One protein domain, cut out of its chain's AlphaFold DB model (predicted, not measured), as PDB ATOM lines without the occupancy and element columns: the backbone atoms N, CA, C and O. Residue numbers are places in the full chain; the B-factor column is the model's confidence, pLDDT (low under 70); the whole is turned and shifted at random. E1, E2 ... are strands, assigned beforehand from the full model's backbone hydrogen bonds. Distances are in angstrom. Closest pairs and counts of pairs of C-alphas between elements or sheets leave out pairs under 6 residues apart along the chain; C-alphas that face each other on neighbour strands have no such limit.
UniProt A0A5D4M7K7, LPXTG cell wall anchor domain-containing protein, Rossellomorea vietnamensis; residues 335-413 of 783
ATOM      1  N   VAL A 335     224.902 222.672 270.532       87.31
ATOM      2  CA  VAL A 335     224.004 223.151 271.575       87.31
ATOM      3  C   VAL A 335     224.157 222.257 272.797       87.31
ATOM      4  O   VAL A 335     223.889 221.061 272.758       87.31
ATOM      5  N   THR A 336     224.593 222.840 273.909       83.56
ATOM      6  CA  THR A 336     224.719 222.149 275.204       83.56
ATOM      7  C   THR A 336     223.664 222.611 276.202       83.56
ATOM      8  O   THR A 336     223.281 221.864 277.109       83.56
ATOM      9  N   LYS A 337     223.187 223.850 276.051       88.06
ATOM     10  CA  LYS A 337     222.177 224.479 276.904       88.06
ATOM     11  C   LYS A 337     221.288 225.386 276.073       88.06
ATOM     12  O   LYS A 337     221.741 225.963 275.091       88.06
ATOM     13  N   ILE A 338     220.056 225.553 276.528       90.88
ATOM     14  CA  ILE A 338     219.115 226.525 275.982       90.88
ATOM     15  C   ILE A 338     218.765 227.512 277.097       90.88
ATOM     16  O   ILE A 338     218.295 227.107 278.168       90.88
ATOM     17  N   ASP A 339     219.032 228.791 276.852       92.19
ATOM     18  CA  ASP A 339     218.588 229.909 277.681       92.19
ATOM     19  C   ASP A 339     217.312 230.481 277.059       92.19
ATOM     20  O   ASP A 339     217.351 231.109 276.002       92.19
ATOM     21  N   LEU A 340     216.172 230.176 277.678       92.69
ATOM     22  CA  LEU A 340     214.850 230.505 277.158       92.69
ATOM     23  C   LEU A 340     214.216 231.600 278.014       92.69
ATOM     24  O   LEU A 340     213.858 231.361 279.173       92.69
ATOM     25  N   SER A 341     214.019 232.773 277.424       91.69
ATOM     26  CA  SER A 341     213.264 233.868 278.032       91.69
ATOM     27  C   SER A 341     211.815 233.827 277.554       91.69
ATOM     28  O   SER A 341     211.546 233.804 276.360       91.69
ATOM     29  N   LEU A 342     210.883 233.773 278.510       90.00
ATOM     30  CA  LEU A 342     209.443 233.823 278.255       90.00
ATOM     31  C   LEU A 342     208.848 235.116 278.829       90.00
ATOM     32  O   LEU A 342     209.279 235.563 279.903       90.00
ATOM     33  N   PRO A 343     207.804 235.680 278.202       87.44
ATOM     34  CA  PRO A 343     207.102 236.839 278.734       87.44
ATOM     35  C   PRO A 343     206.502 236.596 280.132       87.44
ATOM     36  O   PRO A 343     206.089 235.488 280.486       87.44
ATOM     37  N   GLU A 344     206.399 237.657 280.946       87.75
ATOM     38  CA  GLU A 344     205.862 237.551 282.309       87.75
ATOM     39  C   GLU A 344     204.420 237.009 282.330       87.75
ATOM     40  O   GLU A 344     203.501 237.614 281.780       87.75
ATOM     41  N   GLY A 345     204.197 235.934 283.095       84.19
ATOM     42  CA  GLY A 345     202.860 235.414 283.404       84.19
ATOM     43  C   GLY A 345     202.470 234.127 282.682       84.19
ATOM     44  O   GLY A 345     201.422 233.583 283.024       84.19
ATOM     45  N   LEU A 346     203.312 233.634 281.773       87.00
ATOM     46  CA  LEU A 346     203.131 232.362 281.079       87.00
ATOM     47  C   LEU A 346     203.711 231.188 281.886       87.00
ATOM     48  O   LEU A 346     204.790 231.306 282.474       87.00
ATOM     49  N   ASP A 347     202.992 230.062 281.932       88.62
ATOM     50  CA  ASP A 347     203.438 228.822 282.586       88.62
ATOM     51  C   ASP A 347     203.899 227.804 281.534       88.62
ATOM     52  O   ASP A 347     203.075 227.190 280.848       88.62
ATOM     53  N   LEU A 348     205.218 227.618 281.406       91.25
ATOM     54  CA  LEU A 348     205.792 226.586 280.542       91.25
ATOM     55  C   LEU A 348     205.644 225.210 281.195       91.25
ATOM     56  O   LEU A 348     206.207 224.933 282.256       91.25
ATOM     57  N   GLN A 349     204.898 224.334 280.536       92.19
ATOM     58  CA  GLN A 349     204.574 222.994 281.017       92.19
ATOM     59  C   GLN A 349     205.486 221.927 280.407       92.19
ATOM     60  O   GLN A 349     205.847 220.972 281.098       92.19
ATOM     61  N   GLU A 350     205.852 222.083 279.135       92.12
ATOM     62  CA  GLU A 350     206.689 221.144 278.385       92.12
ATOM     63  C   GLU A 350     207.507 221.897 277.328       92.12
ATOM     64  O   GLU A 350     207.066 222.927 276.819       92.12
ATOM     65  N   LEU A 351     208.703 221.389 277.033       93.19
ATOM     66  CA  LEU A 351     209.639 221.964 276.074       93.19
ATOM     67  C   LEU A 351     210.338 220.837 275.317       93.19
ATOM     68  O   LEU A 351     210.884 219.918 275.942       93.19
ATOM     69  N   LYS A 352     210.342 220.921 273.990       94.19
ATOM     70  CA  LYS A 352     211.024 219.977 273.108       94.19
ATOM     71  C   LYS A 352     211.733 220.717 271.989       94.19
ATOM     72  O   LYS A 352     211.246 221.728 271.495       94.19
ATOM     73  N   LEU A 353     212.866 220.178 271.573       93.25
ATOM     74  CA  LEU A 353     213.583 220.633 270.394       93.25
ATOM     75  C   LEU A 353     213.171 219.762 269.207       93.25
ATOM     76  O   LEU A 353     213.173 218.538 269.337       93.25
ATOM     77  N   ILE A 354     212.796 220.373 268.088       93.62
ATOM     78  CA  ILE A 354     212.483 219.677 266.838       93.62
ATOM     79  C   ILE A 354     213.696 219.803 265.922       93.62
ATOM     80  O   ILE A 354     214.126 220.917 265.606       93.62
ATOM     81  N   LEU A 355     214.233 218.661 265.502       94.19
ATOM     82  CA  LEU A 355     215.358 218.606 264.577       94.19
ATOM     83  C   LEU A 355     214.893 218.694 263.114       94.19
ATOM     84  O   LEU A 355     213.705 218.542 262.810       94.19
ATOM     85  N   VAL A 356     215.825 218.943 262.193       92.06
ATOM     86  CA  VAL A 356     215.555 219.018 260.743       92.06
ATOM     87  C   VAL A 356     214.927 217.726 260.212       92.06
ATOM     88  O   VAL A 356     213.985 217.791 259.423       92.06
ATOM     89  N   ASP A 357     215.348 216.569 260.731       91.06
ATOM     90  CA  ASP A 357     214.784 215.246 260.416       91.06
ATOM     91  C   ASP A 357     213.383 214.995 261.023       91.06
ATOM     92  O   ASP A 357     212.789 213.930 260.839       91.06
ATOM     93  N   GLY A 358     212.840 215.969 261.761       92.31
ATOM     94  CA  GLY A 358     211.546 215.899 262.435       92.31
ATOM     95  C   GLY A 358     211.558 215.140 263.763       92.31
ATOM     96  O   GLY A 358     210.500 214.991 264.379       92.31
ATOM     97  N   SER A 359     212.712 214.658 264.231       92.50
ATOM     98  CA  SER A 359     212.823 214.021 265.541       92.50
ATOM     99  C   SER A 359     212.697 215.039 266.681       92.50
ATOM    100  O   SER A 359     213.063 216.208 266.565       92.50
ATOM    101  N   GLU A 360     212.132 214.585 267.803       93.56
ATOM    102  CA  GLU A 360     211.903 215.409 268.991       93.56
ATOM    103  C   GLU A 360     212.914 215.060 270.088       93.56
ATOM    104  O   GLU A 360     213.044 213.894 270.483       93.56
ATOM    105  N   VAL A 361     213.572 216.073 270.649       92.06
ATOM    106  CA  VAL A 361     214.469 215.930 271.800       92.06
ATOM    107  C   VAL A 361     213.847 216.578 273.032       92.06
ATOM    108  O   VAL A 361     213.608 217.785 273.076       92.06
ATOM    109  N   GLU A 362     213.586 215.765 274.058       88.00
ATOM    110  CA  GLU A 362     213.073 216.250 275.341       88.00
ATOM    111  C   GLU A 362     214.145 217.052 276.096       88.00
ATOM    112  O   GLU A 362     215.299 216.631 276.229       88.00
ATOM    113  N   LEU A 363     213.738 218.191 276.652       88.62
ATOM    114  CA  LEU A 363     214.591 219.071 277.445       88.62
ATOM    115  C   LEU A 363     214.221 218.973 278.930       88.62
ATOM    116  O   LEU A 363     213.048 218.862 279.293       88.62
ATOM    117  N   GLN A 364     215.213 219.033 279.820       84.62
ATOM    118  CA  GLN A 364     214.982 219.094 281.268       84.62
ATOM    119  C   GLN A 364     215.332 220.471 281.819       84.62
ATOM    120  O   GLN A 364     216.412 221.001 281.568       84.62
ATOM    121  N   SER A 365     214.433 221.033 282.626       82.31
ATOM    122  CA  SER A 365     214.687 222.295 283.317       82.31
ATOM    123  C   SER A 365     215.686 222.110 284.466       82.31
ATOM    124  O   SER A 365     215.525 221.252 285.343       82.31
ATOM    125  N   HIS A 366     216.727 222.940 284.487       76.44
ATOM    126  CA  HIS A 366     217.747 222.983 285.527       76.44
ATOM    127  C   HIS A 366     218.199 224.425 285.803       76.44
ATOM    128  O   HIS A 366     218.875 225.036 284.990       76.44
ATOM    129  N   GLU A 367     217.872 224.953 286.989       69.25
ATOM    130  CA  GLU A 367     218.364 226.265 287.463       69.25
ATOM    131  C   GLU A 367     218.154 227.429 286.470       69.25
ATOM    132  O   GLU A 367     219.076 228.190 286.221       69.25
ATOM    133  N   GLU A 368     216.931 227.580 285.942       72.25
ATOM    134  CA  GLU A 368     216.543 228.624 284.960       72.25
ATOM    135  C   GLU A 368     217.057 228.386 283.527       72.25
ATOM    136  O   GLU A 368     216.624 229.083 282.621       72.25
ATOM    137  N   LEU A 369     217.868 227.348 283.298       72.25
ATOM    138  CA  LEU A 369     218.304 226.900 281.971       72.25
ATOM    139  C   LEU A 369     217.671 225.552 281.606       72.25
ATOM    140  O   LEU A 369     217.303 224.765 282.484       72.25
ATOM    141  N   TYR A 370     217.580 225.251 280.315       79.38
ATOM    142  CA  TYR A 370     217.158 223.938 279.825       79.38
ATOM    143  C   TYR A 370     218.373 223.165 279.320       79.38
ATOM    144  O   TYR A 370     219.193 223.685 278.564       79.38
ATOM    145  N   VAL A 371     218.511 221.923 279.781       76.69
ATOM    146  CA  VAL A 371     219.627 221.034 279.432       76.69
ATOM    147  C   VAL A 371     219.086 219.863 278.618       76.69
ATOM    148  O   VAL A 371     218.038 219.300 278.954       76.69
ATOM    149  N   LEU A 372     219.808 219.502 277.558       75.25
ATOM    150  CA  LEU A 372     219.507 218.345 276.718       75.25
ATOM    151  C   LEU A 372     219.570 217.050 277.530       75.25
ATOM    152  O   LEU A 372     220.486 216.843 278.329       75.25
ATOM    153  N   LEU A 373     218.569 216.185 277.347       65.00
ATOM    154  CA  LEU A 373     218.508 214.896 278.037       65.00
ATOM    155  C   LEU A 373     219.203 213.760 277.308       65.00
ATOM    156  O   LEU A 373     219.579 212.771 277.942       65.00
ATOM    157  N   SER A 374     219.325 213.869 275.990       66.25
ATOM    158  CA  SER A 374     220.070 212.919 275.184       66.25
ATOM    159  C   SER A 374     221.567 213.126 275.410       66.25
ATOM    160  O   SER A 374     222.058 214.247 275.427       66.25
ATOM    161  N   GLU A 375     222.315 212.028 275.538       61.31
ATOM    162  CA  GLU A 375     223.789 212.036 275.554       61.31
ATOM    163  C   GLU A 375     224.393 212.406 274.176       61.31
ATOM    164  O   GLU A 375     225.575 212.182 273.943       61.31
ATOM    165  N   GLY A 376     223.585 212.933 273.249       66.19
ATOM    166  CA  GLY A 376     223.990 213.280 271.891       66.19
ATOM    167  C   GLY A 376     224.346 214.756 271.777       66.19
ATOM    168  O   GLY A 376     223.617 215.615 272.270       66.19
ATOM    169  N   HIS A 377     225.459 215.033 271.106       81.69
ATOM    170  CA  HIS A 377     225.788 216.364 270.618       81.69
ATOM    171  C   HIS A 377     224.776 216.732 269.526       81.69
ATOM    172  O   HIS A 377     224.578 215.953 268.596       81.69
ATOM    173  N   ILE A 378     224.091 217.867 269.673       88.06
ATOM    174  CA  ILE A 378     223.167 218.382 268.658       88.06
ATOM    175  C   ILE A 378     223.777 219.650 268.093       88.06
ATOM    176  O   ILE A 378     223.973 220.621 268.824       88.06
ATOM    177  N   GLU A 379     224.089 219.619 266.809       89.06
ATOM    178  CA  GLU A 379     224.619 220.769 266.089       89.06
ATOM    179  C   GLU A 379     223.496 221.756 265.757       89.06
ATOM    180  O   GLU A 379     222.351 221.353 265.542       89.06
ATOM    181  N   ILE A 380     223.805 223.055 265.750       89.75
ATOM    182  CA  ILE A 380     222.824 224.117 265.493       89.75
ATOM    183  C   ILE A 380     222.143 223.966 264.129       89.75
ATOM    184  O   ILE A 380     220.953 224.237 264.014       89.75
ATOM    185  N   GLU A 381     222.859 223.461 263.124       89.25
ATOM    186  CA  GLU A 381     222.323 223.202 261.783       89.25
ATOM    187  C   GLU A 381     221.252 222.107 261.753       89.25
ATOM    188  O   GLU A 381     220.393 222.094 260.876       89.25
ATOM    189  N   HIS A 382     221.240 221.224 262.752       92.56
ATOM    190  CA  HIS A 382     220.205 220.209 262.894       92.56
ATOM    191  C   HIS A 382     218.963 220.732 263.613       92.56
ATOM    192  O   HIS A 382     218.001 219.980 263.761       92.56
ATOM    193  N   LEU A 383     218.944 221.988 264.064       92.75
ATOM    194  CA  LEU A 383     217.793 222.574 264.738       92.75
ATOM    195  C   LEU A 383     216.822 223.176 263.735       92.75
ATOM    196  O   LEU A 383     217.179 224.033 262.936       92.75
ATOM    197  N   LYS A 384     215.559 222.760 263.825       93.62
ATOM    198  CA  LYS A 384     214.481 223.300 262.995       93.62
ATOM    199  C   LYS A 384     213.598 224.256 263.778       93.62
ATOM    200  O   LYS A 384     213.336 225.367 263.337       93.62
ATOM    201  N   ALA A 385     213.104 223.808 264.928       94.69
ATOM    202  CA  ALA A 385     212.142 224.570 265.710       94.69
ATOM    203  C   ALA A 385     212.180 224.198 267.197       94.69
ATOM    204  O   ALA A 385     212.661 223.131 267.586       94.69
ATOM    205  N   LEU A 386     211.615 225.060 268.033       94.06
ATOM    206  CA  LEU A 386     211.352 224.805 269.442       94.06
ATOM    207  C   LEU A 386     209.851 224.611 269.645       94.06
ATOM    208  O   LEU A 386     209.065 225.519 269.398       94.06
ATOM    209  N   TRP A 387     209.453 223.439 270.124       94.69
ATOM    210  CA  TRP A 387     208.072 223.162 270.495       94.69
ATOM    211  C   TRP A 387     207.877 223.387 271.991       94.69
ATOM    212  O   TRP A 387     208.636 222.890 272.829       94.69
ATOM    213  N   LEU A 388     206.840 224.136 272.333       93.38
ATOM    214  CA  LEU A 388     206.540 224.570 273.688       93.38
ATOM    215  C   LEU A 388     205.082 224.232 274.015       93.38
ATOM    216  O   LEU A 388     204.181 224.415 273.199       93.38
ATOM    217  N   MET A 389     204.831 223.797 275.249       91.50
ATOM    218  CA  MET A 389     203.484 223.742 275.818       91.50
ATOM    219  C   MET A 389     203.349 224.839 276.870       91.50
ATOM    220  O   MET A 389     203.856 224.694 277.985       91.50
ATOM    221  N   ILE A 390     202.650 225.922 276.541       89.56
ATOM    222  CA  ILE A 390     202.462 227.086 277.414       89.56
ATOM    223  C   ILE A 390     200.986 227.204 277.778       89.56
ATOM    224  O   ILE A 390     200.121 227.210 276.906       89.56
ATOM    225  N   ASP A 391     200.670 227.237 279.076       85.62
ATOM    226  CA  ASP A 391     199.288 227.323 279.584       85.62
ATOM    227  C   ASP A 391     198.319 226.263 278.995       85.62
ATOM    228  O   ASP A 391     197.096 226.419 279.002       85.62
ATOM    229  N   GLY A 392     198.863 225.124 278.550       87.12
ATOM    230  CA  GLY A 392     198.121 224.016 277.943       87.12
ATOM    231  C   GLY A 392     197.852 224.167 276.443       87.12
ATOM    232  O   GLY A 392     197.060 223.388 275.909       87.12
ATOM    233  N   LYS A 393     198.482 225.140 275.777       83.88
ATOM    234  CA  LYS A 393     198.490 225.312 274.320       83.88
ATOM    235  C   LYS A 393     199.855 224.945 273.741       83.88
ATOM    236  O   LYS A 393     200.872 225.168 274.390       83.88
ATOM    237  N   GLU A 394     199.848 224.351 272.553       90.06
ATOM    238  CA  GLU A 394     201.056 224.030 271.787       90.06
ATOM    239  C   GLU A 394     201.457 225.261 270.976       90.06
ATOM    240  O   GLU A 394     200.600 225.856 270.323       90.06
ATOM    241  N   CYS A 395     202.729 225.638 271.016       89.38
ATOM    242  CA  CYS A 395     203.316 226.611 270.100       89.38
ATOM    243  C   CYS A 395     204.663 226.099 269.585       89.38
ATOM    244  O   CYS A 395     205.351 225.324 270.253       89.38
ATOM    245  N   THR A 396     205.017 226.525 268.377       91.06
ATOM    246  CA  THR A 396     206.258 226.146 267.703       91.06
ATOM    247  C   THR A 396     206.957 227.423 267.268       91.06
ATOM    248  O   THR A 396     206.363 228.214 266.546       91.06
ATOM    249  N   VAL A 397     208.198 227.618 267.704       90.94
ATOM    250  CA  VAL A 397     209.025 228.781 267.358       90.94
ATOM    251  C   VAL A 397     210.117 228.333 266.395       90.94
ATOM    252  O   VAL A 397     210.839 227.378 266.687       90.94
ATOM    253  N   ASP A 398     210.217 228.984 265.237       91.38
ATOM    254  CA  ASP A 398     211.275 228.732 264.253       91.38
ATOM    255  C   ASP A 398     212.631 229.212 264.809       91.38
ATOM    256  O   ASP A 398     212.707 230.251 265.466       91.38
ATOM    257  N   LEU A 399     213.699 228.440 264.595       91.94
ATOM    258  CA  LEU A 399     215.028 228.712 265.158       91.94
ATOM    259  C   LEU A 399     216.016 229.335 264.163       91.94
ATOM    260  O   LEU A 399     217.181 229.520 264.524       91.94
ATOM    261  N   LYS A 400     215.571 229.705 262.956       85.00
ATOM    262  CA  LYS A 400     216.425 230.272 261.889       85.00
ATOM    263  C   LYS A 400     217.314 231.446 262.317       85.00
ATOM    264  O   LYS A 400     218.434 231.542 261.829       85.00
ATOM    265  N   ASP A 401     216.859 232.284 263.249       80.06
ATOM    266  CA  ASP A 401     217.578 233.497 263.678       80.06
ATOM    267  C   ASP A 401     218.235 233.376 265.065       80.06
ATOM    268  O   ASP A 401     218.545 234.375 265.725       80.06
ATOM    269  N   THR A 402     218.446 232.152 265.551       84.00
ATOM    270  CA  THR A 402     219.019 231.949 266.885       84.00
ATOM    271  C   THR A 402     220.540 232.061 266.903       84.00
ATOM    272  O   THR A 402     221.240 231.706 265.960       84.00
ATOM    273  N   THR A 403     221.070 232.583 268.013       84.25
ATOM    274  CA  THR A 403     222.517 232.725 268.215       84.25
ATOM    275  C   THR A 403     223.008 231.714 269.239       84.25
ATOM    276  O   THR A 403     222.438 231.573 270.326       84.25
ATOM    277  N   LEU A 404     224.083 231.013 268.883       87.69
ATOM    278  CA  LEU A 404     224.795 230.103 269.765       87.69
ATOM    279  C   LEU A 404     226.053 230.801 270.276       87.69
ATOM    280  O   LEU A 404     226.905 231.210 269.490       87.69
ATOM    281  N   VAL A 405     226.160 230.961 271.592       84.88
ATOM    282  CA  VAL A 405     227.342 231.546 272.236       84.88
ATOM    283  C   VAL A 405     227.821 230.577 273.302       84.88
ATOM    284  O   VAL A 405     227.069 230.252 274.219       84.88
ATOM    285  N   ASP A 406     229.056 230.091 273.176       83.38
ATOM    286  CA  ASP A 406     229.669 229.134 274.107       83.38
ATOM    287  C   ASP A 406     228.796 227.880 274.352       83.38
ATOM    288  O   ASP A 406     228.629 227.414 275.483       83.38
ATOM    289  N   GLY A 407     228.163 227.365 273.289       85.81
ATOM    290  CA  GLY A 407     227.250 226.219 273.357       85.81
ATOM    291  C   GLY A 407     225.918 226.500 274.071       85.81
ATOM    292  O   GLY A 407     225.194 225.552 274.396       85.81
ATOM    293  N   VAL A 408     225.590 227.766 274.352       88.88
ATOM    294  CA  VAL A 408     224.301 228.209 274.903       88.88
ATOM    295  C   VAL A 408     223.464 228.857 273.805       88.88
ATOM    296  O   VAL A 408     223.802 229.928 273.301       88.88
ATOM    297  N   LEU A 409     222.364 228.204 273.440       92.06
ATOM    298  CA  LEU A 409     221.384 228.725 272.496       92.06
ATOM    299  C   LEU A 409     220.457 229.689 273.236       92.06
ATOM    300  O   LEU A 409     219.704 229.262 274.114       92.06
ATOM    301  N   THR A 410     220.537 230.980 272.924       91.75
ATOM    302  CA  THR A 410     219.687 231.993 273.568       91.75
ATOM    303  C   THR A 410     218.455 232.245 272.715       91.75
ATOM    304  O   THR A 410     218.579 232.624 271.551       91.75
ATOM    305  N   ILE A 411     217.276 232.044 273.300       92.69
ATOM    306  CA  ILE A 411     215.981 232.214 272.641       92.69
ATOM    307  C   ILE A 411     215.160 233.177 273.496       92.69
ATOM    308  O   ILE A 411     214.807 232.866 274.638       92.69
ATOM    309  N   ASP A 412     214.885 234.357 272.954       91.56
ATOM    310  CA  ASP A 412     213.982 235.332 273.562       91.56
ATOM    311  C   ASP A 412     212.661 235.243 272.810       91.56
ATOM    312  O   ASP A 412     212.595 235.635 271.651       91.56
ATOM    313  N   ILE A 413     211.660 234.636 273.444       89.94
ATOM    314  CA  ILE A 413     210.317 234.542 272.885       89.94
ATOM    315  C   ILE A 413     209.564 235.772 273.368       89.94
ATOM    316  O   ILE A 413     209.405 235.970 274.579       89.94
TER     317      ILE A 413
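AT A GLANCE: This is residues 335 to 413 of the 783 residues of the protein "LPXTG cell wall anchor domain-containing protein" of Rossellomorea vietnamensis (UniProt A0A5D4M7K7). One sheet of eight strands curls back on itself like part of a barrel: E6, E5, E2 and E3 make one leaf, E1, E8 and E7 the other, and E4 is the hinge between the leaves. The ring stays open, with the edge strands E6 and E7 apart. The printed part has 79 residues with no named helix and eight named strands, E1 to E8 along the chain, and its class is all strand. The sheet's order is E6, E5, E2, E3, E4, E1, E8, E7, mixed, with E1 and E8 parallel and the other neighbours antiparallel. The whole is compact and rounded, with a radius of gyration of the C-alphas of 11.7 A and spans of 31 by 25 by 24 A.

IN THESE COORDINATES: E1, residues 337 to 341, begins with C-alpha 337 at (222.177, 224.479, 276.904). E2, residues 348 to 355, measures 20.3 A from first to last C-alpha. E3, residues 360 to 366, measures 19.1 A, and E4 is residues 369 to 372. E5, residues 383 to 390, measures 20.4 A and begins with C-alpha 383 at (217.793, 222.574, 264.738). E6, residues 393 to 398, measures 16.6 A, and E7 is residues 403 to 405. E8, residues 408 to 412, ends with C-alpha 412 at (213.982, 235.332, 273.562).

HOW THE PARTS SIT: The sheet is strongly twisted and is a folded sheet, bent back into two leaves that face each other, with 14 pairs of C-alphas within 11 A. E1 and E8 are parallel at 16 degrees, with N 339 and O 409 2.9 A apart, within hydrogen-bond range. E4 is antiparallel to E1 at 142 degrees, with N 338 and O 370 at 2.9 A. E2, E3 and E4 form a meander, each strand the antiparallel neighbour of the one before. E3 is staggered: residues 360 to 362 pair with E2, with N 361 and O 353 at 2.8 A, and residues 363 to 366 with E4, with N 366 and O 369 at 2.8 A. E1 to E4 and E2 to E5 are Greek keys, four strands in a row, three a meander, the first the antiparallel neighbour of the fourth. E5 and E2 have N 387 and O 352 at 2.8 A. The hairpin E5 and E6 has N 388 and O 395 at 2.8 A, and the hairpin E7 and E8 has N 408 and O 405 at 2.9 A.

THE WHOLE: The two C-alphas farthest apart, those of Gly 345 and Asp 357, are 32.8 A apart. The printed part has no cut, and no link is long. The mean pLDDT of the printed part is 87.0; residues 367 and 373 to 376 are under 70.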